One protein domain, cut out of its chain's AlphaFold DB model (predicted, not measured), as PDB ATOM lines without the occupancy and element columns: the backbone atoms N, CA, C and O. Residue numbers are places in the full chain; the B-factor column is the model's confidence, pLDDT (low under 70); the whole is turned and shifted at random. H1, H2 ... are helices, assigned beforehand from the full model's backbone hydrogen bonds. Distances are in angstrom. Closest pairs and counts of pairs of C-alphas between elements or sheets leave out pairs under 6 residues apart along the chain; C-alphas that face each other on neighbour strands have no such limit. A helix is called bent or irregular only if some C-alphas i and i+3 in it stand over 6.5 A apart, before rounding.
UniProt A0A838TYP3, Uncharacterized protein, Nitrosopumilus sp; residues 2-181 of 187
ATOM      1  N   HIS A   2      42.261 -20.763 101.961       51.66
ATOM      2  CA  HIS A   2      42.741 -19.527 102.636       51.66
ATOM      3  C   HIS A   2      43.474 -18.569 101.678       51.66
ATOM      4  O   HIS A   2      43.115 -17.406 101.534       51.66
ATOM      5  N   ILE A   3      44.390 -19.129 100.881       57.56
ATOM      6  CA  ILE A   3      45.062 -18.456  99.761       57.56
ATOM      7  C   ILE A   3      44.060 -17.799  98.786       57.56
ATOM      8  O   ILE A   3      44.371 -16.785  98.178       57.56
ATOM      9  N   GLY A   4      42.855 -18.354  98.622       60.38
ATOM     10  CA  GLY A   4      41.818 -17.813  97.742       60.38
ATOM     11  C   GLY A   4      41.175 -16.538  98.286       60.38
ATOM     12  O   GLY A   4      40.969 -15.605  97.519       60.38
ATOM     13  N   VAL A   5      40.910 -16.461  99.594       65.56
ATOM     14  CA  VAL A   5      40.387 -15.236 100.225       65.56
ATOM     15  C   VAL A   5      41.450 -14.156 100.305       65.56
ATOM     16  O   VAL A   5      41.168 -13.041  99.893       65.56
ATOM     17  N   VAL A   6      42.677 -14.490 100.707       70.12
ATOM     18  CA  VAL A   6      43.796 -13.533 100.701       70.12
ATOM     19  C   VAL A   6      44.036 -12.986  99.288       70.12
ATOM     20  O   VAL A   6      44.109 -11.777  99.087       70.12
ATOM     21  N   ARG A   7      44.034 -13.850  98.261       74.75
ATOM     22  CA  ARG A   7      44.102 -13.403  96.855       74.75
ATOM     23  C   ARG A   7      42.900 -12.556  96.438       74.75
ATOM     24  O   ARG A   7      43.058 -11.649  95.626       74.75
ATOM     25  N   ASN A   8      41.703 -12.852  96.946       82.88
ATOM     26  CA  ASN A   8      40.521 -12.039  96.668       82.88
ATOM     27  C   ASN A   8      40.666 -10.641  97.280       82.88
ATOM     28  O   ASN A   8      40.394  -9.680  96.569       82.88
ATOM     29  N   LEU A   9      41.135 -10.528  98.526       87.62
ATOM     30  CA  LEU A   9      41.392  -9.245  99.186       87.62
ATOM     31  C   LEU A   9      42.429  -8.421  98.413       87.62
ATOM     32  O   LEU A   9      42.142  -7.282  98.047       87.62
ATOM     33  N   GLN A  10      43.557  -9.031  98.034       89.88
ATOM     34  CA  GLN A  10      44.565  -8.366  97.202       89.88
ATOM     35  C   GLN A  10      43.974  -7.881  95.872       89.88
ATOM     36  O   GLN A  10      44.178  -6.735  95.483       89.88
ATOM     37  N   ARG A  11      43.186  -8.717  95.179       91.31
ATOM     38  CA  ARG A  11      42.556  -8.331  93.905       91.31
ATOM     39  C   ARG A  11      41.613  -7.136  94.069       91.31
ATOM     40  O   ARG A  11      41.558  -6.293  93.176       91.31
ATOM     41  N   MET A  12      40.868  -7.080  95.173       94.19
ATOM     42  CA  MET A  12      39.982  -5.956  95.493       94.19
ATOM     43  C   MET A  12      40.782  -4.685  95.778       94.19
ATOM     44  O   MET A  12      40.421  -3.620  95.282       94.19
ATOM     45  N   ALA A  13      41.887  -4.799  96.521       93.56
ATOM     46  CA  ALA A  13      42.777  -3.675  96.789       93.56
ATOM     47  C   ALA A  13      43.418  -3.149  95.495       93.56
ATOM     48  O   ALA A  13      43.432  -1.942  95.256       93.56
ATOM     49  N   ASP A  14      43.863  -4.039  94.605       94.44
ATOM     50  CA  ASP A  14      44.405  -3.658  93.298       94.44
ATOM     51  C   ASP A  14      43.347  -2.979  92.414       94.44
ATOM     52  O   ASP A  14      43.658  -2.035  91.689       94.44
ATOM     53  N   GLU A  15      42.094  -3.445  92.449       95.50
ATOM     54  CA  GLU A  15      40.972  -2.805  91.748       95.50
ATOM     55  C   GLU A  15      40.718  -1.391  92.286       95.50
ATOM     56  O   GLU A  15      40.619  -0.452  91.497       95.50
ATOM     57  N   ALA A  16      40.679  -1.218  93.610       95.38
ATOM     58  CA  ALA A  16      40.521   0.086  94.250       95.38
ATOM     59  C   ALA A  16      41.658   1.053  93.871       95.38
ATOM     60  O   ALA A  16      41.384   2.190  93.480       95.38
ATOM     61  N   LYS A  17      42.918   0.583  93.889       94.62
ATOM     62  CA  LYS A  17      44.099   1.359  93.464       94.62
ATOM     63  C   LYS A  17      44.018   1.756  91.990       94.62
ATOM     64  O   LYS A  17      44.169   2.931  91.672       94.62
ATOM     65  N   ARG A  18      43.730   0.806  91.088       96.62
ATOM     66  CA  ARG A  18      43.606   1.077  89.639       96.62
ATOM     67  C   ARG A  18      42.520   2.102  89.321       96.62
ATOM     68  O   ARG A  18      42.695   2.891  88.401       96.62
ATOM     69  N   ASN A  19      41.421   2.084  90.071       93.75
ATOM     70  CA  ASN A  19      40.304   3.004  89.876       93.75
ATOM     71  C   ASN A  19      40.464   4.334  90.630       93.75
ATOM     72  O   ASN A  19      39.577   5.179  90.529       93.75
ATOM     73  N   GLY A  20      41.535   4.519  91.415       94.31
ATOM     74  CA  GLY A  20      41.696   5.695  92.276       94.31
ATOM     75  C   GLY A  20      40.550   5.867  93.281       94.31
ATOM     76  O   GLY A  20      40.221   6.989  93.652       94.31
ATOM     77  N   ASN A  21      39.908   4.766  93.687       95.56
ATOM     78  CA  ASN A  21      38.711   4.764  94.525       95.56
ATOM     79  C   ASN A  21      38.907   3.806  95.714       95.56
ATOM     80  O   ASN A  21      38.441   2.667  95.651       95.56
ATOM     81  N   PRO A  22      39.598   4.233  96.791       93.12
ATOM     82  CA  PRO A  22      39.810   3.407  97.980       93.12
ATOM     83  C   PRO A  22      38.520   2.809  98.576       93.12
ATOM     84  O   PRO A  22      38.506   1.601  98.816       93.12
ATOM     85  N   PRO A  23      37.396   3.552  98.716       94.12
ATOM     86  CA  PRO A  23      36.131   2.988  99.205       94.12
ATOM     87  C   PRO A  23      35.596   1.787  98.414       94.12
ATOM     88  O   PRO A  23      34.859   0.970  98.968       94.12
ATOM     89  N   LEU A  24      35.977   1.631  97.137       95.62
ATOM     90  CA  LEU A  24      35.605   0.461  96.337       95.62
ATOM     91  C   LEU A  24      36.058  -0.849  96.992       95.62
ATOM     92  O   LEU A  24      35.362  -1.857  96.864       95.62
ATOM     93  N   PHE A  25      37.180  -0.838  97.716       96.69
ATOM     94  CA  PHE A  25      37.645  -1.999  98.464       96.69
ATOM     95  C   PHE A  25      36.595  -2.474  99.472       96.69
ATOM     96  O   PHE A  25      36.234  -3.647  99.440       96.69
ATOM     97  N   LEU A  26      36.032  -1.576 100.291       95.31
ATOM     98  CA  LEU A  26      35.005  -1.926 101.280       95.31
ATOM     99  C   LEU A  26      33.742  -2.478 100.607       95.31
ATOM    100  O   LEU A  26      33.220  -3.515 101.011       95.31
ATOM    101  N   THR A  27      33.305  -1.858  99.509       94.88
ATOM    102  CA  THR A  27      32.159  -2.339  98.719       94.88
ATOM    103  C   THR A  27      32.367  -3.763  98.201       94.88
ATOM    104  O   THR A  27      31.434  -4.567  98.191       94.88
ATOM    105  N   ARG A  28      33.589  -4.108  97.775       93.88
ATOM    106  CA  ARG A  28      33.927  -5.471  97.335       93.88
ATOM    107  C   ARG A  28      34.148  -6.434  98.501       93.88
ATOM    108  O   ARG A  28      33.867  -7.623  98.354       93.88
ATOM    109  N   PHE A  29      34.634  -5.930  99.630       92.69
ATOM    110  CA  PHE A  29      34.943  -6.710 100.819       92.69
ATOM    111  C   PHE A  29      33.685  -7.157 101.570       92.69
ATOM    112  O   PHE A  29      33.623  -8.319 101.966       92.69
ATOM    113  N   SER A  30      32.657  -6.306 101.685       93.50
ATOM    114  CA  SER A  30      31.389  -6.605 102.382       93.50
ATOM    115  C   SER A  30      30.822  -8.010 102.095       93.50
ATOM    116  O   SER A  30      30.666  -8.790 103.036       93.50
ATOM    117  N   PRO A  31      30.591  -8.440 100.836       90.44
ATOM    118  CA  PRO A  31      30.052  -9.779 100.575       90.44
ATOM    119  C   PRO A  31      31.000 -10.919 100.985       90.44
ATOM    120  O   PRO A  31      30.541 -12.008 101.336       90.44
ATOM    121  N   VAL A  32      32.319 -10.697 100.956       88.19
ATOM    122  CA  VAL A  32      33.306 -11.677 101.441       88.19
ATOM    123  C   VAL A  32      33.292 -11.747 102.962       88.19
ATOM    124  O   VAL A  32      33.322 -12.849 103.502       88.19
ATOM    125  N   HIS A  33      33.193 -10.602 103.634       88.81
ATOM    126  CA  HIS A  33      33.069 -10.491 105.084       88.81
ATOM    127  C   HIS A  33      31.808 -11.201 105.603       88.81
ATOM    128  O   HIS A  33      31.899 -12.077 106.462       88.81
ATOM    129  N   VAL A  34      30.650 -10.944 104.984       89.19
ATOM    130  CA  VAL A  34      29.386 -11.642 105.285       89.19
ATOM    131  C   VAL A  34      29.536 -13.156 105.136       89.19
ATOM    132  O   VAL A  34      29.137 -13.918 106.013       89.19
ATOM    133  N   ARG A  35      30.146 -13.617 104.036       85.00
ATOM    134  CA  ARG A  35      30.384 -15.050 103.816       85.00
ATOM    135  C   ARG A  35      31.352 -15.636 104.842       85.00
ATOM    136  O   ARG A  35      31.203 -16.794 105.225       85.00
ATOM    137  N   TRP A  36      32.353 -14.863 105.252       80.62
ATOM    138  CA  TRP A  36      33.351 -15.283 106.223       80.62
ATOM    139  C   TRP A  36      32.723 -15.524 107.605       80.62
ATOM    140  O   TRP A  36      32.994 -16.580 108.174       80.62
ATOM    141  N   HIS A  37      31.797 -14.668 108.055       80.81
ATOM    142  CA  HIS A  37      31.035 -14.854 109.304       80.81
ATOM    143  C   HIS A  37      30.172 -16.129 109.334       80.81
ATOM    144  O   HIS A  37      29.839 -16.631 110.403       80.81
ATOM    145  N   GLY A  38      29.828 -16.701 108.176       71.88
ATOM    146  CA  GLY A  38      29.094 -17.967 108.080       71.88
ATOM    147  C   GLY A  38      29.952 -19.227 108.267       71.88
ATOM    148  O   GLY A  38      29.520 -20.313 107.883       71.88
ATOM    149  N   SER A  39      31.199 -19.127 108.741       65.19
ATOM    150  CA  SER A  39      32.137 -20.258 108.810       65.19
ATOM    151  C   SER A  39      33.170 -20.089 109.938       65.19
ATOM    152  O   SER A  39      34.010 -19.203 109.860       65.19
ATOM    153  N   SER A  40      33.152 -20.967 110.952       50.28
ATOM    154  CA  SER A  40      34.071 -20.964 112.121       50.28
ATOM    155  C   SER A  40      35.539 -21.256 111.750       50.28
ATOM    156  O   SER A  40      35.777 -22.194 110.976       50.28
ATOM    157  N   ARG A  41      36.535 -20.492 112.262       58.62
ATOM    158  CA  ARG A  41      37.959 -20.635 111.855       58.62
ATOM    159  C   ARG A  41      38.997 -20.159 112.871       58.62
ATOM    160  O   ARG A  41      39.063 -18.981 113.179       58.62
ATOM    161  N   ILE A  42      39.953 -21.022 113.217       55.59
ATOM    162  CA  ILE A  42      41.064 -20.659 114.112       55.59
ATOM    163  C   ILE A  42      42.341 -21.363 113.680       55.59
ATOM    164  O   ILE A  42      42.268 -22.582 113.471       55.59
ATOM    165  N   PRO A  43      43.492 -20.653 113.596       56.03
ATOM    166  CA  PRO A  43      43.771 -19.195 113.569       56.03
ATOM    167  C   PRO A  43      43.304 -18.417 112.321       56.03
ATOM    168  O   PRO A  43      43.688 -17.265 112.118       56.03
ATOM    169  N   GLY A  44      42.473 -19.012 111.459       72.06
ATOM    170  CA  GLY A  44      41.930 -18.321 110.280       72.06
ATOM    171  C   GLY A  44      41.139 -17.035 110.591       72.06
ATOM    172  O   GLY A  44      40.959 -16.224 109.685       72.06
ATOM    173  N   PHE A  45      40.695 -16.836 111.838       80.56
ATOM    174  CA  PHE A  45      40.108 -15.588 112.322       80.56
ATOM    175  C   PHE A  45      41.105 -14.425 112.272       80.56
ATOM    176  O   PHE A  45      40.926 -13.510 111.466       80.56
ATOM    177  N   LEU A  46      42.183 -14.468 113.059       84.88
ATOM    178  CA  LEU A  46      43.104 -13.330 113.165       84.88
ATOM    179  C   LEU A  46      43.911 -13.083 111.887       84.88
ATOM    180  O   LEU A  46      44.149 -11.932 111.529       84.88
ATOM    181  N   LEU A  47      44.262 -14.134 111.139       86.44
ATOM    182  CA  LEU A  47      44.946 -13.978 109.848       86.44
ATOM    183  C   LEU A  47      44.078 -13.240 108.821       86.44
ATOM    184  O   LEU A  47      44.577 -12.400 108.076       86.44
ATOM    185  N   PHE A  48      42.773 -13.523 108.788       85.81
ATOM    186  CA  PHE A  48      41.845 -12.814 107.908       85.81
ATOM    187  C   PHE A  48      41.753 -11.325 108.263       85.81
ATOM    188  O   PHE A  48      41.835 -10.481 107.368       85.81
ATOM    189  N   HIS A  49      41.643 -11.008 109.557       89.81
ATOM    190  CA  HIS A  49      41.605  -9.629 110.048       89.81
ATOM    191  C   HIS A  49      42.893  -8.880 109.722       89.81
ATOM    192  O   HIS A  49      42.823  -7.745 109.255       89.81
ATOM    193  N   TRP A  50      44.047  -9.536 109.874       93.12
ATOM    194  CA  TRP A  50      45.340  -8.960 109.525       93.12
ATOM    195  C   TRP A  50      45.388  -8.516 108.062       93.12
ATOM    196  O   TRP A  50      45.627  -7.346 107.782       93.12
ATOM    197  N   HIS A  51      45.042  -9.402 107.121       91.75
ATOM    198  CA  HIS A  51      45.020  -9.041 105.696       91.75
ATOM    199  C   HIS A  51      44.030  -7.910 105.385       91.75
ATOM    200  O   HIS A  51      44.328  -7.036 104.572       91.75
ATOM    201  N   ALA A  52      42.853  -7.901 106.019       93.31
ATOM    202  CA  ALA A  52      41.872  -6.836 105.825       93.31
ATOM    203  C   ALA A  52      42.387  -5.478 106.336       93.31
ATOM    204  O   ALA A  52      42.282  -4.478 105.625       93.31
ATOM    205  N   VAL A  53      42.978  -5.451 107.536       96.19
ATOM    206  CA  VAL A  53      43.552  -4.247 108.154       96.19
ATOM    207  C   VAL A  53      44.719  -3.706 107.332       96.19
ATOM    208  O   VAL A  53      44.759  -2.505 107.068       96.19
ATOM    209  N   GLU A  54      45.627  -4.564 106.862       95.44
ATOM    210  CA  GLU A  54      46.757  -4.127 106.035       95.44
ATOM    211  C   GLU A  54      46.292  -3.490 104.720       95.44
ATOM    212  O   GLU A  54      46.788  -2.433 104.338       95.44
ATOM    213  N   HIS A  55      45.273  -4.048 104.057       95.31
ATOM    214  CA  HIS A  55      44.713  -3.416 102.860       95.31
ATOM    215  C   HIS A  55      44.007  -2.089 103.149       95.31
ATOM    216  O   HIS A  55      44.102  -1.168 102.339       95.31
ATOM    217  N   VAL A  56      43.322  -1.962 104.287       96.44
ATOM    218  CA  VAL A  56      42.704  -0.695 104.707       96.44
ATOM    219  C   VAL A  56      43.758   0.388 104.945       96.44
ATOM    220  O   VAL A  56      43.579   1.497 104.437       96.44
ATOM    221  N   LYS A  57      44.865   0.058 105.627       95.88
ATOM    222  CA  LYS A  57      46.016   0.961 105.822       95.88
ATOM    223  C   LYS A  57      46.651   1.355 104.488       95.88
ATOM    224  O   LYS A  57      46.808   2.537 104.196       95.88
ATOM    225  N   ASP A  58      46.955   0.373 103.640       96.12
ATOM    226  CA  ASP A  58      47.588   0.575 102.327       96.12
ATOM    227  C   ASP A  58      46.781   1.480 101.388       96.12
ATOM    228  O   ASP A  58      47.329   2.094 100.469       96.12
ATOM    229  N   LEU A  59      45.460   1.493 101.558       96.88
ATOM    230  CA  LEU A  59      44.528   2.282 100.761       96.88
ATOM    231  C   LEU A  59      44.191   3.638 101.406       96.88
ATOM    232  O   LEU A  59      43.481   4.426 100.782       96.88
ATOM    233  N   GLY A  60      44.672   3.914 102.624       96.88
ATOM    234  CA  GLY A  60      44.365   5.129 103.388       96.88
ATOM    235  C   GLY A  60      42.906   5.230 103.849       96.88
ATOM    236  O   GLY A  60      42.425   6.323 104.151       96.88
ATOM    237  N   ILE A  61      42.176   4.111 103.865       96.88
ATOM    238  CA  ILE A  61      40.752   4.069 104.236       96.88
ATOM    239  C   ILE A  61      40.575   4.350 105.732       96.88
ATOM    240  O   ILE A  61      39.610   4.998 106.127       96.88
ATOM    241  N   ASP A  62      41.523   3.915 106.556       97.00
ATOM    242  CA  ASP A  62      41.592   4.224 107.985       97.00
ATOM    243  C   ASP A  62      41.589   5.736 108.248       97.00
ATOM    244  O   ASP A  62      40.798   6.233 109.051       97.00
ATOM    245  N   SER A  63      42.403   6.481 107.501       97.06
ATOM    246  CA  SER A  63      42.455   7.942 107.580       97.06
ATOM    247  C   SER A  63      41.147   8.580 107.104       97.06
ATOM    248  O   SER A  63      40.665   9.527 107.722       97.06
ATOM    249  N   MET A  64      40.531   8.044 106.042       95.88
ATOM    250  CA  MET A  64      39.237   8.524 105.533       95.88
ATOM    251  C   MET A  64      38.093   8.323 106.533       95.88
ATOM    252  O   MET A  64      37.202   9.165 106.621       95.88
ATOM    253  N   LEU A  65      38.109   7.212 107.271       95.88
ATOM    254  CA  LEU A  65      37.108   6.884 108.289       95.88
ATOM    255  C   LEU A  65      37.403   7.536 109.649       95.88
ATOM    256  O   LEU A  65      36.569   7.465 110.550       95.88
ATOM    257  N   GLY A  66      38.567   8.174 109.808       97.25
ATOM    258  CA  GLY A  66      38.994   8.765 111.076       97.25
ATOM    259  C   GLY A  66      39.208   7.714 112.164       97.25
ATOM    260  O   GLY A  66      38.791   7.924 113.303       97.25
ATOM    261  N   VAL A  67      39.797   6.571 111.802       97.62
ATOM    262  CA  VAL A  67      40.075   5.468 112.729       97.62
ATOM    263  C   VAL A  67      41.036   5.934 113.819       97.62
ATOM    264  O   VAL A  67      42.119   6.444 113.542       97.62
ATOM    265  N   ASN A  68      40.635   5.712 115.065       97.38
ATOM    266  CA  ASN A  68      41.453   5.881 116.254       97.38
ATOM    267  C   ASN A  68      41.324   4.589 117.072       97.38
ATOM    268  O   ASN A  68      40.312   4.422 117.757       97.38
ATOM    269  N   PRO A  69      42.273   3.643 116.939       97.94
ATOM    270  CA  PRO A  69      42.152   2.323 117.546       97.94
ATOM    271  C   PRO A  69      41.901   2.409 119.049       97.94
ATOM    272  O   PRO A  69      42.520   3.225 119.734       97.94
ATOM    273  N   TYR A  70      41.023   1.541 119.551       98.38
ATOM    274  CA  TYR A  70      40.793   1.435 120.989       98.38
ATOM    275  C   TYR A  70      42.060   0.980 121.719       98.38
ATOM    276  O   TYR A  70      42.997   0.432 121.128       98.38
ATOM    277  N   VAL A  71      42.076   1.184 123.029       97.44
ATOM    278  CA  VAL A  71      43.126   0.735 123.939       97.44
ATOM    279  C   VAL A  71      42.536  -0.140 125.038       97.44
ATOM    280  O   VAL A  71      41.346  -0.098 125.319       97.44
ATOM    281  N   VAL A  72      43.385  -0.918 125.715       96.50
ATOM    282  CA  VAL A  72      42.951  -1.823 126.800       96.50
ATOM    283  C   VAL A  72      42.143  -1.086 127.877       96.50
ATOM    284  O   VAL A  72      41.187  -1.639 128.401       96.50
ATOM    285  N   ASN A  73      42.487   0.169 128.181       97.38
ATOM    286  CA  ASN A  73      41.773   0.955 129.189       97.38
ATOM    287  C   ASN A  73      40.315   1.263 128.814       97.38
ATOM    288  O   ASN A  73      39.515   1.457 129.722       97.38
ATOM    289  N   ASP A  74      39.962   1.267 127.527       98.12
ATOM    290  CA  ASP A  74      38.571   1.452 127.096       98.12
ATOM    291  C   ASP A  74      37.707   0.252 127.526       98.12
ATOM    292  O   ASP A  74      36.517   0.399 127.777       98.12
ATOM    293  N   PHE A  75      38.328  -0.922 127.677       98.00
ATOM    294  CA  PHE A  75      37.706  -2.200 128.027       98.00
ATOM    295  C   PHE A  75      38.034  -2.651 129.451       98.00
ATOM    296  O   PHE A  75      38.013  -3.837 129.733       98.00
ATOM    297  N   ARG A  76      38.421  -1.747 130.349       96.25
ATOM    298  CA  ARG A  76      38.671  -2.080 131.761       96.25
ATOM    299  C   ARG A  76      37.553  -1.549 132.646       96.25
ATOM    300  O   ARG A  76      36.816  -0.663 132.209       96.25
ATOM    301  N   PRO A  77      37.449  -2.000 133.909       95.44
ATOM    302  CA  PRO A  77      36.527  -1.403 134.863       95.44
ATOM    303  C   PRO A  77      36.701   0.122 134.930       95.44
ATOM    304  O   PRO A  77      37.782   0.626 135.238       95.44
ATOM    305  N   GLY A  78      35.627   0.857 134.623       94.38
ATOM    306  CA  GLY A  78      35.621   2.324 134.549       94.38
ATOM    307  C   GLY A  78      35.943   2.926 133.174       94.38
ATOM    308  O   GLY A  78      35.920   4.150 133.058       94.38
ATOM    309  N   GLY A  79      36.229   2.108 132.159       97.31
ATOM    310  CA  GLY A  79      36.330   2.513 130.754       97.31
ATOM    311  C   GLY A  79      34.978   2.543 130.034       97.31
ATOM    312  O   GLY A  79      33.967   2.067 130.557       97.31
ATOM    313  N   ASP A  80      34.973   3.083 128.813       97.00
ATOM    314  CA  ASP A  80      33.766   3.295 127.996       97.00
ATOM    315  C   ASP A  80      33.040   1.988 127.609       97.00
ATOM    316  O   ASP A  80      31.838   1.997 127.336       97.00
ATOM    317  N   PHE A  81      33.754   0.859 127.607       97.75
ATOM    318  CA  PHE A  81      33.276  -0.467 127.202       97.75
ATOM    319  C   PHE A  81      33.564  -1.533 128.269       97.75
ATOM    320  O   PHE A  81      33.861  -2.682 127.937       97.75
ATOM    321  N   ALA A  82      33.486  -1.164 129.551       96.69
ATOM    322  CA  ALA A  82      33.807  -2.040 130.683       96.69
ATOM    323  C   ALA A  82      33.035  -3.380 130.702       96.69
ATOM    324  O   ALA A  82      33.541  -4.360 131.236       96.69
ATOM    325  N   ASP A  83      31.851  -3.454 130.083       96.19
ATOM    326  CA  ASP A  83      31.069  -4.698 129.954       96.19
ATOM    327  C   ASP A  83      31.718  -5.738 129.009       96.19
ATOM    328  O   ASP A  83      31.272  -6.883 128.923       96.19
ATOM    329  N   ALA A  84      32.769  -5.354 128.281       96.25
ATOM    330  CA  ALA A  84      33.632  -6.239 127.506       96.25
ATOM    331  C   ALA A  84      35.037  -6.301 128.125       96.25
ATOM    332  O   ALA A  84      36.026  -6.084 127.421       96.25
ATOM    333  N   ASP A  85      35.111  -6.584 129.432       96.50
ATOM    334  CA  ASP A  85      36.358  -6.534 130.202       96.50
ATOM    335  C   ASP A  85      37.488  -7.334 129.530       96.50
ATOM    336  O   ASP A  85      37.409  -8.554 129.365       96.50
ATOM    337  N   TRP A  86      38.542  -6.641 129.099       95.44
ATOM    338  CA  TRP A  86      39.687  -7.270 128.442       95.44
ATOM    339  C   TRP A  86      40.423  -8.229 129.378       95.44
ATOM    340  O   TRP A  86      40.842  -9.302 128.945       95.44
ATOM    341  N   ASP A  87      40.609  -7.854 130.644       93.56
ATOM    342  CA  ASP A  87      41.429  -8.634 131.569       93.56
ATOM    343  C   ASP A  87      40.708  -9.934 131.981       93.56
ATOM    344  O   ASP A  87      41.369 -10.964 132.133       93.56
ATOM    345  N   ASP A  88      39.372  -9.937 132.037       91.75
ATOM    346  CA  ASP A  88      38.569 -11.143 132.301       91.75
ATOM    347  C   ASP A  88      38.714 -12.211 131.202       91.75
ATOM    348  O   ASP A  88      38.734 -13.409 131.492       91.75
ATOM    349  N   TYR A  89      38.841 -11.796 129.937       88.62
ATOM    350  CA  TYR A  89      38.972 -12.716 128.800       88.62
ATOM    351  C   TYR A  89      40.430 -13.052 128.479       88.62
ATOM    352  O   TYR A  89      40.771 -14.205 128.211       88.62
ATOM    353  N   MET A  90      41.295 -12.038 128.485       92.94
ATOM    354  CA  MET A  90      42.638 -12.111 127.912       92.94
ATOM    355  C   MET A  90      43.745 -12.004 128.966       92.94
ATOM    356  O   MET A  90      44.893 -12.315 128.665       92.94
ATOM    357  N   GLY A  91      43.438 -11.604 130.204       87.69
ATOM    358  CA  GLY A  91      44.441 -11.333 131.243       87.69
ATOM    359  C   GLY A  91      45.207 -12.563 131.739       87.69
ATOM    360  O   GLY A  91      46.284 -12.425 132.316       87.69
ATOM    361  N   SER A  92      44.685 -13.770 131.495       87.94
ATOM    362  CA  SER A  92      45.357 -15.032 131.834       87.94
ATOM    363  C   SER A  92      46.305 -15.547 130.743       87.94
ATOM    364  O   SER A  92      47.073 -16.477 130.999       87.94
ATOM    365  N   PHE A  93      46.286 -14.949 129.546       89.56
ATOM    366  CA  PHE A  93      47.142 -15.368 128.440       89.56
ATOM    367  C   PHE A  93      48.567 -14.847 128.623       89.56
ATOM    368  O   PHE A  93      48.820 -13.642 128.646       89.56
ATOM    369  N   GLY A  94      49.510 -15.781 128.744       89.62
ATOM    370  CA  GLY A  94      50.931 -15.490 128.584       89.62
ATOM    371  C   GLY A  94      51.323 -15.373 127.105       89.62
ATOM    372  O   GLY A  94      50.537 -15.758 126.237       89.62
ATOM    373  N   PRO A  95      52.546 -14.892 126.807       93.06
ATOM    374  CA  PRO A  95      53.045 -14.810 125.439       93.06
ATOM    375  C   PRO A  95      53.050 -16.184 124.766       93.06
ATOM    376  O   PRO A  95      53.629 -17.135 125.300       93.06
ATOM    377  N   SER A  96      52.444 -16.280 123.584       93.50
ATOM    378  CA  SER A  96      52.371 -17.530 122.825       93.50
ATOM    379  C   SER A  96      53.770 -18.023 122.453       93.50
ATOM    380  O   SER A  96      54.533 -17.317 121.799       93.50
ATOM    381  N   SER A  97      54.102 -19.258 122.821       93.56
ATOM    382  CA  SER A  97      55.368 -19.931 122.507       93.56
ATOM    383  C   SER A  97      55.191 -21.105 121.548       93.56
ATOM    384  O   SER A  97      56.166 -21.626 121.021       93.56
ATOM    385  N   THR A  98      53.956 -21.524 121.278       90.62
ATOM    386  CA  THR A  98      53.622 -22.580 120.316       90.62
ATOM    387  C   THR A  98      52.449 -22.158 119.430       90.62
ATOM    388  O   THR A  98      51.759 -21.176 119.698       90.62
ATOM    389  N   LEU A  99      52.194 -22.907 118.356       87.38
ATOM    390  CA  LEU A  99      51.026 -22.661 117.502       87.38
ATOM    391  C   LEU A  99      49.707 -23.036 118.162       87.38
ATOM    392  O   LEU A  99      48.692 -22.446 117.813       87.38
ATOM    393  N   ASP A 100      49.710 -24.025 119.058       88.44
ATOM    394  CA  ASP A 100      48.507 -24.394 119.803       88.44
ATOM    395  C   ASP A 100      48.120 -23.262 120.760       88.44
ATOM    396  O   ASP A 100      46.955 -22.886 120.814       88.44
ATOM    397  N   GLU A 101      49.101 -22.638 121.417       91.38
ATOM    398  CA  GLU A 101      48.888 -21.437 122.237       91.38
ATOM    399  C   GLU A 101      48.426 -20.243 121.394       91.38
ATOM    400  O   GLU A 101      47.459 -19.583 121.761       91.38
ATOM    401  N   LEU A 102      49.033 -20.006 120.223       89.88
ATOM    402  CA  LEU A 102      48.594 -18.941 119.313       89.88
ATOM    403  C   LEU A 102      47.174 -19.190 118.768       89.88
ATOM    404  O   LEU A 102      46.408 -18.249 118.548       89.88
ATOM    405  N   ALA A 103      46.813 -20.453 118.531       87.50
ATOM    406  CA  ALA A 103      45.466 -20.838 118.128       87.50
ATOM    407  C   ALA A 103      44.464 -20.629 119.272       87.50
ATOM    408  O   ALA A 103      43.412 -20.046 119.037       87.50
ATOM    409  N   GLU A 104      44.796 -21.032 120.498       88.94
ATOM    410  CA  GLU A 104      43.956 -20.796 121.678       88.94
ATOM    411  C   GLU A 104      43.780 -19.296 121.950       88.94
ATOM    412  O   GLU A 104      42.662 -18.827 122.149       88.94
ATOM    413  N   TYR A 105      44.852 -18.511 121.840       91.94
ATOM    414  CA  TYR A 105      44.777 -17.055 121.907       91.94
ATOM    415  C   TYR A 105      43.831 -16.495 120.837       91.94
ATOM    416  O   TYR A 105      42.962 -15.674 121.126       91.94
ATOM    417  N   SER A 106      43.955 -16.966 119.590       89.62
ATOM    418  CA  SER A 106      43.058 -16.564 118.504       89.62
ATOM    419  C   SER A 106      41.606 -16.943 118.762       89.62
ATOM    420  O   SER A 106      40.726 -16.204 118.323       89.62
ATOM    421  N   PHE A 107      41.352 -18.067 119.432       88.75
ATOM    422  CA  PHE A 107      40.008 -18.482 119.807       88.75
ATOM    423  C   PHE A 107      39.397 -17.539 120.836       88.75
ATOM    424  O   PHE A 107      38.289 -17.038 120.646       88.75
ATOM    425  N   GLN A 108      40.122 -17.281 121.924       91.44
ATOM    426  CA  GLN A 108      39.602 -16.431 122.989       91.44
ATOM    427  C   GLN A 108      39.460 -14.985 122.537       91.44
ATOM    428  O   GLN A 108      38.464 -14.342 122.867       91.44
ATOM    429  N   LEU A 109      40.375 -14.503 121.691       92.62
ATOM    430  CA  LEU A 109      40.253 -13.177 121.103       92.62
ATOM    431  C   LEU A 109      39.026 -13.066 120.186       92.62
ATOM    432  O   LEU A 109      38.376 -12.027 120.206       92.62
ATOM    433  N   GLU A 110      38.666 -14.112 119.430       90.31
ATOM    434  CA  GLU A 110      37.414 -14.161 118.650       90.31
ATOM    435  C   GLU A 110      36.174 -14.106 119.561       90.31
ATOM    436  O   GLU A 110      35.243 -13.340 119.295       90.31
ATOM    437  N   ASN A 111      36.167 -14.873 120.656       90.31
ATOM    438  CA  ASN A 111      35.065 -14.877 121.624       90.31
ATOM    439  C   ASN A 111      34.877 -13.500 122.275       90.31
ATOM    440  O   ASN A 111      33.758 -12.980 122.299       90.31
ATOM    441  N   TRP A 112      35.968 -12.895 122.756       95.44
ATOM    442  CA  TRP A 112      35.960 -11.542 123.313       95.44
ATOM    443  C   TRP A 112      35.506 -10.519 122.265       95.44
ATOM    444  O   TRP A 112      34.584  -9.749 122.513       95.44
ATOM    445  N   HIS A 113      36.076 -10.564 121.059       95.06
ATOM    446  CA  HIS A 113      35.758  -9.662 119.951       95.06
ATOM    447  C   HIS A 113      34.261  -9.632 119.613       95.06
ATOM    448  O   HIS A 113      33.681  -8.560 119.428       95.06
ATOM    449  N   ASN A 114      33.626 -10.805 119.557       92.44
ATOM    450  CA  ASN A 114      32.200 -10.914 119.259       92.44
ATOM    451  C   ASN A 114      31.337 -10.267 120.355       92.44
ATOM    452  O   ASN A 114      30.335  -9.625 120.036       92.44
ATOM    453  N   ASN A 115      31.736 -10.381 121.626       95.06
ATOM    454  CA  ASN A 115      31.093  -9.657 122.725       95.06
ATOM    455  C   ASN A 115      31.335  -8.140 122.618       95.06
ATOM    456  O   ASN A 115      30.397  -7.350 122.736       95.06
ATOM    457  N   SER A 116      32.565  -7.724 122.312       97.38
ATOM    458  CA  SER A 116      32.942  -6.312 122.186       97.38
ATOM    459  C   SER A 116      32.145  -5.577 121.111       97.38
ATOM    460  O   SER A 116      31.769  -4.427 121.321       97.38
ATOM    461  N   HIS A 117      31.809  -6.229 119.992       97.19
ATOM    462  CA  HIS A 117      30.909  -5.647 118.991       97.19
ATOM    463  C   HIS A 117      29.558  -5.220 119.576       97.19
ATOM    464  O   HIS A 117      29.094  -4.114 119.295       97.19
ATOM    465  N   MET A 118      28.944  -6.071 120.399       97.38
ATOM    466  CA  MET A 118      27.672  -5.768 121.053       97.38
ATOM    467  C   MET A 118      27.825  -4.617 122.054       97.38
ATOM    468  O   MET A 118      27.029  -3.679 122.033       97.38
ATOM    469  N   VAL A 119      28.856  -4.661 122.902       97.62
ATOM    470  CA  VAL A 119      29.096  -3.642 123.938       97.62
ATOM    471  C   VAL A 119      29.362  -2.268 123.317       97.62
ATOM    472  O   VAL A 119      28.698  -1.295 123.672       97.62
ATOM    473  N   ILE A 120      30.259  -2.189 122.332       98.38
ATOM    474  CA  ILE A 120      30.561  -0.936 121.625       98.38
ATOM    475  C   ILE A 120      29.323  -0.437 120.876       98.38
ATOM    476  O   ILE A 120      29.023   0.757 120.913       98.38
ATOM    477  N   GLY A 121      28.586  -1.327 120.203       97.12
ATOM    478  CA  GLY A 121      27.379  -0.955 119.465       97.12
ATOM    479  C   GLY A 121      26.316  -0.327 120.369       97.12
ATOM    480  O   GLY A 121      25.777   0.732 120.047       97.12
ATOM    481  N   ASN A 122      26.094  -0.912 121.549       96.56
ATOM    482  CA  ASN A 122      25.191  -0.369 122.565       96.56
ATOM    483  C   ASN A 122      25.660   0.994 123.098       96.56
ATOM    484  O   ASN A 122      24.852   1.912 123.211       96.56
ATOM    485  N   ALA A 123      26.954   1.140 123.398       97.12
ATOM    486  CA  ALA A 123      27.514   2.372 123.957       97.12
ATOM    487  C   ALA A 123      27.527   3.538 122.949       97.12
ATOM    488  O   ALA A 123      27.311   4.691 123.316       97.12
ATOM    489  N   THR A 124      27.763   3.242 121.668       96.31
ATOM    490  CA  THR A 124      27.913   4.252 120.601       96.31
ATOM    491  C   THR A 124      26.647   4.482 119.778       96.31
ATOM    492  O   THR A 124      26.590   5.425 118.989       96.31
ATOM    493  N   GLY A 125      25.628   3.633 119.938       95.12
ATOM    494  CA  GLY A 125      24.404   3.672 119.136       95.12
ATOM    495  C   GLY A 125      24.608   3.238 117.679       95.12
ATOM    496  O   GLY A 125      23.844   3.652 116.806       95.12
ATOM    497  N   THR A 126      25.640   2.437 117.399       94.25
ATOM    498  CA  THR A 126      25.974   1.950 116.053       94.25
ATOM    499  C   THR A 126      25.690   0.452 115.915       94.25
ATOM    500  O   THR A 126      25.962  -0.337 116.817       94.25
ATOM    501  N   ASP A 127      25.139   0.025 114.773       94.50
ATOM    502  CA  ASP A 127      24.899  -1.400 114.506       94.50
ATOM    503  C   ASP A 127      26.188  -2.085 114.029       94.50
ATOM    504  O   ASP A 127      26.475  -2.180 112.831       94.50
ATOM    505  N   LEU A 128      26.977  -2.558 114.993       96.12
ATOM    506  CA  LEU A 128      28.190  -3.332 114.736       96.12
ATOM    507  C   LEU A 128      27.934  -4.830 114.525       96.12
ATOM    508  O   LEU A 128      28.843  -5.541 114.095       96.12
ATOM    509  N   MET A 129      26.714  -5.307 114.787       94.38
ATOM    510  CA  MET A 129      26.361  -6.728 114.711       94.38
ATOM    511  C   MET A 129      26.020  -7.176 113.289       94.38
ATOM    512  O   MET A 129      26.019  -8.374 113.007       94.38
ATOM    513  N   ASN A 130      25.741  -6.239 112.381       94.00
ATOM    514  CA  ASN A 130      25.437  -6.546 110.990       94.00
ATOM    515  C   ASN A 130      26.711  -6.610 110.115       94.00
ATOM    516  O   ASN A 130      27.236  -5.563 109.719       94.00
ATOM    517  N   PRO A 131      27.181  -7.808 109.705       91.19
ATOM    518  CA  PRO A 131      28.417  -7.959 108.935       91.19
ATOM    519  C   PRO A 131      28.348  -7.379 107.514       91.19
ATOM    520  O   PRO A 131      29.383  -7.222 106.866       91.19
ATOM    521  N   ALA A 132      27.154  -7.073 106.996       92.06
ATOM    522  CA  ALA A 132      27.016  -6.449 105.682       92.06
ATOM    523  C   ALA A 132      27.367  -4.955 105.708       92.06
ATOM    524  O   ALA A 132      27.802  -4.414 104.687       92.06
ATOM    525  N   THR A 133      27.182  -4.299 106.856       94.75
ATOM    526  CA  THR A 133      27.261  -2.838 106.991       94.75
ATOM    527  C   THR A 133      28.303  -2.365 107.997       94.75
ATOM    528  O   THR A 133      28.778  -1.239 107.871       94.75
ATOM    529  N   ASN A 134      28.693  -3.195 108.966       95.94
ATOM    530  CA  ASN A 134      29.594  -2.781 110.039       95.94
ATOM    531  C   ASN A 134      30.979  -2.335 109.531       95.94
ATOM    532  O   ASN A 134      31.522  -1.366 110.048       95.94
ATOM    533  N   ILE A 135      31.489  -2.921 108.441       96.44
ATOM    534  CA  ILE A 135      32.777  -2.553 107.828       96.44
ATOM    535  C   ILE A 135      32.845  -1.113 107.289       96.44
ATOM    536  O   ILE A 135      33.910  -0.664 106.873       96.44
ATOM    537  N   PHE A 136      31.723  -0.398 107.218       96.44
ATOM    538  CA  PHE A 136      31.684   1.010 106.806       96.44
ATOM    539  C   PHE A 136      31.684   1.969 108.004       96.44
ATOM    540  O   PHE A 136      31.697   3.184 107.812       96.44
ATOM    541  N   LEU A 137      31.657   1.440 109.229       96.94
ATOM    542  CA  LEU A 137      31.600   2.207 110.467       96.94
ATOM    543  C   LEU A 137      33.002   2.376 111.052       96.94
ATOM    544  O   LEU A 137      33.817   1.453 111.038       96.94
ATOM    545  N   ARG A 138      33.289   3.556 111.602       97.44
ATOM    546  CA  ARG A 138      34.583   3.847 112.234       97.44
ATOM    547  C   ARG A 138      34.824   2.943 113.442       97.44
ATOM    548  O   ARG A 138      35.916   2.419 113.612       97.44
ATOM    549  N   GLU A 139      33.794   2.732 114.251       98.19
ATOM    550  CA  GLU A 139      33.840   1.967 115.498       98.19
ATOM    551  C   GLU A 139      34.206   0.494 115.242       98.19
ATOM    552  O   GLU A 139      34.923  -0.109 116.041       98.19
ATOM    553  N   PHE A 140      33.805  -0.057 114.088       97.81
ATOM    554  CA  PHE A 140      34.247  -1.370 113.618       97.81
ATOM    555  C   PHE A 140      35.768  -1.401 113.440       97.81
ATOM    556  O   PHE A 140      36.446  -2.265 113.999       97.81
ATOM    557  N   TRP A 141      36.323  -0.426 112.718       98.06
ATOM    558  CA  TRP A 141      37.760  -0.367 112.456       98.06
ATOM    559  C   TRP A 141      38.585  -0.008 113.692       98.06
ATOM    560  O   TRP A 141      39.680  -0.543 113.839       98.06
ATOM    561  N   ASN A 142      38.062   0.798 114.623       98.44
ATOM    562  CA  ASN A 142      38.724   1.046 115.907       98.44
ATOM    563  C   ASN A 142      38.963  -0.267 116.676       98.44
ATOM    564  O   ASN A 142      40.065  -0.494 117.184       98.44
ATOM    565  N   LEU A 143      37.964  -1.161 116.700       98.19
ATOM    566  CA  LEU A 143      38.084  -2.497 117.291       98.19
ATOM    567  C   LEU A 143      39.033  -3.395 116.487       98.19
ATOM    568  O   LEU A 143      39.888  -4.065 117.063       98.19
ATOM    569  N   HIS A 144      38.921  -3.390 115.159       97.81
ATOM    570  CA  HIS A 144      39.707  -4.276 114.294       97.81
ATOM    571  C   HIS A 144      41.200  -3.929 114.296       97.81
ATOM    572  O   HIS A 144      42.050  -4.819 114.287       97.81
ATOM    573  N   PHE A 145      41.544  -2.644 114.373       98.06
ATOM    574  CA  PHE A 145      42.929  -2.215 114.540       98.06
ATOM    575  C   PHE A 145      43.466  -2.555 115.934       98.06
ATOM    576  O   PHE A 145      44.628  -2.953 116.047       98.06
ATOM    577  N   PHE A 146      42.632  -2.457 116.976       97.81
ATOM    578  CA  PHE A 146      43.000  -2.887 118.324       97.81
ATOM    579  C   PHE A 146      43.349  -4.382 118.352       97.81
ATOM    580  O   PHE A 146      44.474  -4.731 118.719       97.81
ATOM    581  N   ILE A 147      42.458  -5.268 117.887       96.00
ATOM    582  CA  ILE A 147      42.735  -6.716 117.884       96.00
ATOM    583  C   ILE A 147      43.900  -7.082 116.961       96.00
ATOM    584  O   ILE A 147      44.665  -7.986 117.292       96.00
ATOM    585  N   ASN A 148      44.094  -6.361 115.847       95.69
ATOM    586  CA  ASN A 148      45.228  -6.591 114.956       95.69
ATOM    587  C   ASN A 148      46.556  -6.302 115.659       95.69
ATOM    588  O   ASN A 148      47.482  -7.102 115.573       95.69
ATOM    589  N   GLN A 149      46.642  -5.198 116.406       95.62
ATOM    590  CA  GLN A 149      47.833  -4.886 117.196       95.62
ATOM    591  C   GLN A 149      48.109  -5.969 118.249       95.62
ATOM    592  O   GLN A 149      49.255  -6.369 118.448       95.62
ATOM    593  N   ARG A 150      47.065  -6.459 118.928       94.69
ATOM    594  CA  ARG A 150      47.206  -7.538 119.917       94.69
ATOM    595  C   ARG A 150      47.689  -8.833 119.259       94.69
ATOM    596  O   ARG A 150      48.599  -9.472 119.773       94.69
ATOM    597  N   PHE A 151      47.142  -9.179 118.095       92.62
ATOM    598  CA  PHE A 151      47.573 -10.343 117.329       92.62
ATOM    599  C   PHE A 151      49.020 -10.239 116.842       92.62
ATOM    600  O   PHE A 151      49.767 -11.207 116.944       92.62
ATOM    601  N   GLU A 152      49.444  -9.079 116.340       94.31
ATOM    602  CA  GLU A 152      50.829  -8.868 115.906       94.31
ATOM    603  C   GLU A 152      51.829  -9.061 117.050       94.31
ATOM    604  O   GLU A 152      52.888  -9.659 116.839       94.31
ATOM    605  N   ASN A 153      51.478  -8.632 118.266       93.69
ATOM    606  CA  ASN A 153      52.296  -8.866 119.455       93.69
ATOM    607  C   ASN A 153      52.403 -10.363 119.799       93.69
ATOM    608  O   ASN A 153      53.493 -10.846 120.106       93.69
ATOM    609  N   GLU A 154      51.308 -11.117 119.696       93.12
ATOM    610  CA  GLU A 154      51.327 -12.563 119.952       93.12
ATOM    611  C   GLU A 154      52.061 -13.354 118.869       93.12
ATOM    612  O   GLU A 154      52.865 -14.236 119.172       93.12
ATOM    613  N   MET A 155      51.871 -12.998 117.596       92.31
ATOM    614  CA  MET A 155      52.650 -13.567 116.494       92.31
ATOM    615  C   MET A 155      54.148 -13.337 116.692       92.31
ATOM    616  O   MET A 155      54.952 -14.229 116.413       92.31
ATOM    617  N   LYS A 156      54.527 -12.148 117.171       93.88
ATOM    618  CA  LYS A 156      55.916 -11.823 117.483       93.88
ATOM    619  C   LYS A 156      56.454 -12.702 118.613       93.88
ATOM    620  O   LYS A 156      57.534 -13.254 118.442       93.88
ATOM    621  N   SER A 157      55.694 -12.901 119.688       94.06
ATOM    622  CA  SER A 157      56.073 -13.805 120.786       94.06
ATOM    623  C   SER A 157      56.310 -15.237 120.289       94.06
ATOM    624  O   SER A 157      57.360 -15.829 120.552       94.06
ATOM    625  N   TYR A 158      55.402 -15.749 119.452       93.19
ATOM    626  CA  TYR A 158      55.545 -17.065 118.825       93.19
ATOM    627  C   TYR A 158      56.819 -17.162 117.971       93.19
ATOM    628  O   TYR A 158      57.554 -18.157 118.028       93.19
ATOM    629  N   ALA A 159      57.082 -16.131 117.164       92.81
ATOM    630  CA  ALA A 159      58.245 -16.083 116.291       92.81
ATOM    631  C   ALA A 159      59.553 -15.968 117.081       92.81
ATOM    632  O   ALA A 159      60.511 -16.655 116.748       92.81
ATOM    633  N   GLU A 160      59.603 -15.179 118.151       94.06
ATOM    634  CA  GLU A 160      60.780 -15.081 119.021       94.06
ATOM    635  C   GLU A 160      61.124 -16.429 119.671       94.06
ATOM    636  O   GLU A 160      62.302 -16.779 119.759       94.06
ATOM    637  N   ALA A 161      60.113 -17.222 120.040       92.69
ATOM    638  CA  ALA A 161      60.304 -18.539 120.641       92.69
ATOM    639  C   ALA A 161      60.792 -19.618 119.648       92.69
ATOM    640  O   ALA A 161      61.618 -20.453 120.015       92.69
ATOM    641  N   ASN A 162      60.309 -19.618 118.396       89.06
ATOM    642  CA  ASN A 162      60.528 -20.741 117.457       89.06
ATOM    643  C   ASN A 162      61.297 -20.379 116.183       89.06
ATOM    644  O   ASN A 162      61.906 -21.240 115.543       89.06
ATOM    645  N   HIS A 163      61.239 -19.117 115.774       90.69
ATOM    646  CA  HIS A 163      61.727 -18.629 114.489       90.69
ATOM    647  C   HIS A 163      62.366 -17.237 114.629       90.69
ATOM    648  O   HIS A 163      61.945 -16.310 113.934       90.69
ATOM    649  N   PRO A 164      63.400 -17.059 115.476       88.88
ATOM    650  CA  PRO A 164      63.930 -15.737 115.833       88.88
ATOM    651  C   PRO A 164      64.514 -14.953 114.645       88.88
ATOM    652  O   PRO A 164      64.768 -13.755 114.738       88.88
ATOM    653  N   THR A 165      64.729 -15.613 113.503       90.94
ATOM    654  CA  THR A 165      65.148 -14.987 112.244       90.94
ATOM    655  C   THR A 165      63.995 -14.337 111.467       90.94
ATOM    656  O   THR A 165      64.248 -13.579 110.531       90.94
ATOM    657  N   ILE A 166      62.737 -14.603 111.836       89.06
ATOM    658  CA  ILE A 166      61.526 -14.025 111.245       89.06
ATOM    659  C   ILE A 166      61.019 -12.915 112.173       89.06
ATOM    660  O   ILE A 166      60.429 -13.183 113.210       89.06
ATOM    661  N   ASN A 167      61.233 -11.654 111.793       86.25
ATOM    662  CA  ASN A 167      61.049 -10.505 112.693       86.25
ATOM    663  C   ASN A 167      60.068  -9.430 112.187       86.25
ATOM    664  O   ASN A 167      60.003  -8.340 112.752       86.25
ATOM    665  N   THR A 168      59.305  -9.712 111.129       90.81
ATOM    666  CA  THR A 168      58.254  -8.809 110.626       90.81
ATOM    667  C   THR A 168      56.908  -9.518 110.640       90.81
ATOM    668  O   THR A 168      56.845 -10.696 110.286       90.81
ATOM    669  N   ALA A 169      55.827  -8.805 110.979       89.25
ATOM    670  CA  ALA A 169      54.474  -9.374 111.026       89.25
ATOM    671  C   ALA A 169      54.115 -10.096 109.715       89.25
ATOM    672  O   ALA A 169      53.747 -11.268 109.731       89.25
ATOM    673  N   ALA A 170      54.368  -9.462 108.566       90.00
ATOM    674  CA  ALA A 170      54.113 -10.059 107.257       90.00
ATOM    675  C   ALA A 170      54.921 -11.348 107.000       90.00
ATOM    676  O   ALA A 170      54.435 -12.261 106.329       90.00
ATOM    677  N   ALA A 171      56.161 -11.450 107.493       90.38
ATOM    678  CA  ALA A 171      56.948 -12.674 107.352       90.38
ATOM    679  C   ALA A 171      56.456 -13.789 108.287       90.38
ATOM    680  O   ALA A 171      56.457 -14.948 107.874       90.38
ATOM    681  N   ILE A 172      55.988 -13.444 109.490       90.81
ATOM    682  CA  ILE A 172      55.402 -14.397 110.442       90.81
ATOM    683  C   ILE A 172      54.067 -14.929 109.906       90.81
ATOM    684  O   ILE A 172      53.877 -16.141 109.857       90.81
ATOM    685  N   VAL A 173      53.191 -14.053 109.400       89.44
ATOM    686  CA  VAL A 173      51.932 -14.427 108.730       89.44
ATOM    687  C   VAL A 173      52.199 -15.394 107.580       89.44
ATOM    688  O   VAL A 173      51.662 -16.501 107.574       89.44
ATOM    689  N   ARG A 174      53.103 -15.038 106.654       88.06
ATOM    690  CA  ARG A 174      53.479 -15.929 105.542       88.06
ATOM    691  C   ARG A 174      54.036 -17.259 106.027       88.06
ATOM    692  O   ARG A 174      53.795 -18.281 105.391       88.06
ATOM    693  N   HIS A 175      54.814 -17.256 107.107       88.38
ATOM    694  CA  HIS A 175      55.301 -18.488 107.706       88.38
ATOM    695  C   HIS A 175      54.115 -19.345 108.164       88.38
ATOM    696  O   HIS A 175      53.938 -20.429 107.621       88.38
ATOM    697  N   ILE A 176      53.249 -18.835 109.048       87.06
ATOM    698  CA  ILE A 176      52.068 -19.553 109.564       87.06
ATOM    699  C   ILE A 176      51.193 -20.096 108.419       87.06
ATOM    700  O   ILE A 176      50.802 -21.263 108.432       87.06
ATOM    701  N   GLU A 177      50.932 -19.294 107.387       84.19
ATOM    702  CA  GLU A 177      50.129 -19.702 106.228       84.19
ATOM    703  C   GLU A 177      50.746 -20.847 105.412       84.19
ATOM    704  O   GLU A 177      50.006 -21.690 104.895       84.19
ATOM    705  N   ASN A 178      52.077 -20.879 105.288       83.25
ATOM    706  CA  ASN A 178      52.801 -21.847 104.463       83.25
ATOM    707  C   ASN A 178      53.150 -23.140 105.206       83.25
ATOM    708  O   ASN A 178      53.156 -24.202 104.591       83.25
ATOM    709  N   SER A 179      53.469 -23.071 106.500       80.56
ATOM    710  CA  SER A 179      53.908 -24.238 107.277       80.56
ATOM    711  C   SER A 179      52.786 -24.890 108.088       80.56
ATOM    712  O   SER A 179      52.916 -26.054 108.466       80.56
ATOM    713  N   HIS A 180      51.659 -24.205 108.322       75.94
ATOM    714  CA  HIS A 180      50.686 -24.616 109.343       75.94
ATOM    715  C   HIS A 180      49.236 -24.687 108.837       75.94
ATOM    716  O   HIS A 180      48.286 -24.280 109.504       75.94
ATOM    717  N   HIS A 181      49.033 -25.310 107.670       68.56
ATOM    718  CA  HIS A 181      47.724 -25.431 107.004       68.56
ATOM    719  C   HIS A 181      46.589 -26.040 107.852       68.56
ATOM    720  O   HIS A 181      45.427 -25.731 107.603       68.56
TER     721      HIS A 181
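Overview. This is residues 2 to 181 of the 187 residues of an uncharacterized protein of Nitrosopumilus sp (UniProt A0A838TYP3). A long helical hairpin, H7 and H8 side by side, crosses a bundle of three up-and-down helices, H1, H2 and H3; of these three, H3 is the one that packs on the hairpin, at a steep angle. H9 packs steeply on H8 with its contacts at residues 152 to 159, and little H6 packs on H7 on the side away from the bundle. The printed part has 180 residues with nine named helices, H1 to H9 in chain order, and no named strand; the class is all helix. The whole is compact, with a radius of gyration of the C-alphas of 16.1 A and spans of 42 by 41 by 28 A.

Arrangement. H7, residues 99 to 124, has a kink of 27 degrees near residue 115. It forms a hairpin with H8, residues 138 to 162: they touch, closest at the C-alphas of Leu 102 and Glu 154, 7.0 A apart, with a shallow tilt of 15 degrees, opposite ways. H3, residues 44 to 58, touches H8 at a steep tilt of 64 degrees, the C-alphas of Trp 50 and Asn 148 being closest at 5.9 A. With residues 45 to 46 alone, H3 touches H7, closest at the C-alphas of Leu 46 and Ser 106, 6.2 A. H1, residues 2 to 18, touches H3 at a shallow tilt of 13 degrees, the same way; their closest C-alphas, Ala 13 and His 55, are 6.4 A apart. H2, residues 23 to 37, forms a hairpin with H1 at a shallow tilt of 16 degrees, closest at the C-alphas of Ala 16 and Leu 24, 5.4 A. H2 and H3 are near each other, with 15 pairs of C-alphas within 10 A. H9, residues 169 to 179, touches H8, closest at the C-alphas of Glu 152 and Ala 169, 6.1 A. H6, residues 86 to 90, touches H7, closest at the C-alphas of Tyr 89 and Trp 112, 6.4 A. H5, residues 72 to 75, is close to H6 but not clearly touching. H4, residues 61 to 65, stands likewise to H2, H3 and H8. In H1, H3, H4, H6, H8 and H9 every O i to N i+4 pair is within hydrogen-bond range; H2 has 9 of 11 and H7 21 of 22, and H5 is too short for such a pair.

Along the chain. H7 measures 35.6 A and H8 36.1 A from first to last C-alpha, H1 24.4 A, H3 21.3 A and H2 21.1 A. H2 is only just irregular: C-alphas 28 and 31 are 6.6 A apart. H1 begins at C-alpha 2 (42.741, -19.527, 102.636), and H9 ends at C-alpha 179 (53.908, -24.238, 107.277).

Size, cuts and confidence. The C-alphas farthest apart, those of Asn 19 and Ser 92, are 45.9 A apart. The printed part has no cut; the link from H7 to H8 is long. The pLDDT is under 70 at residues 2 to 5, 39 to 43 and 181.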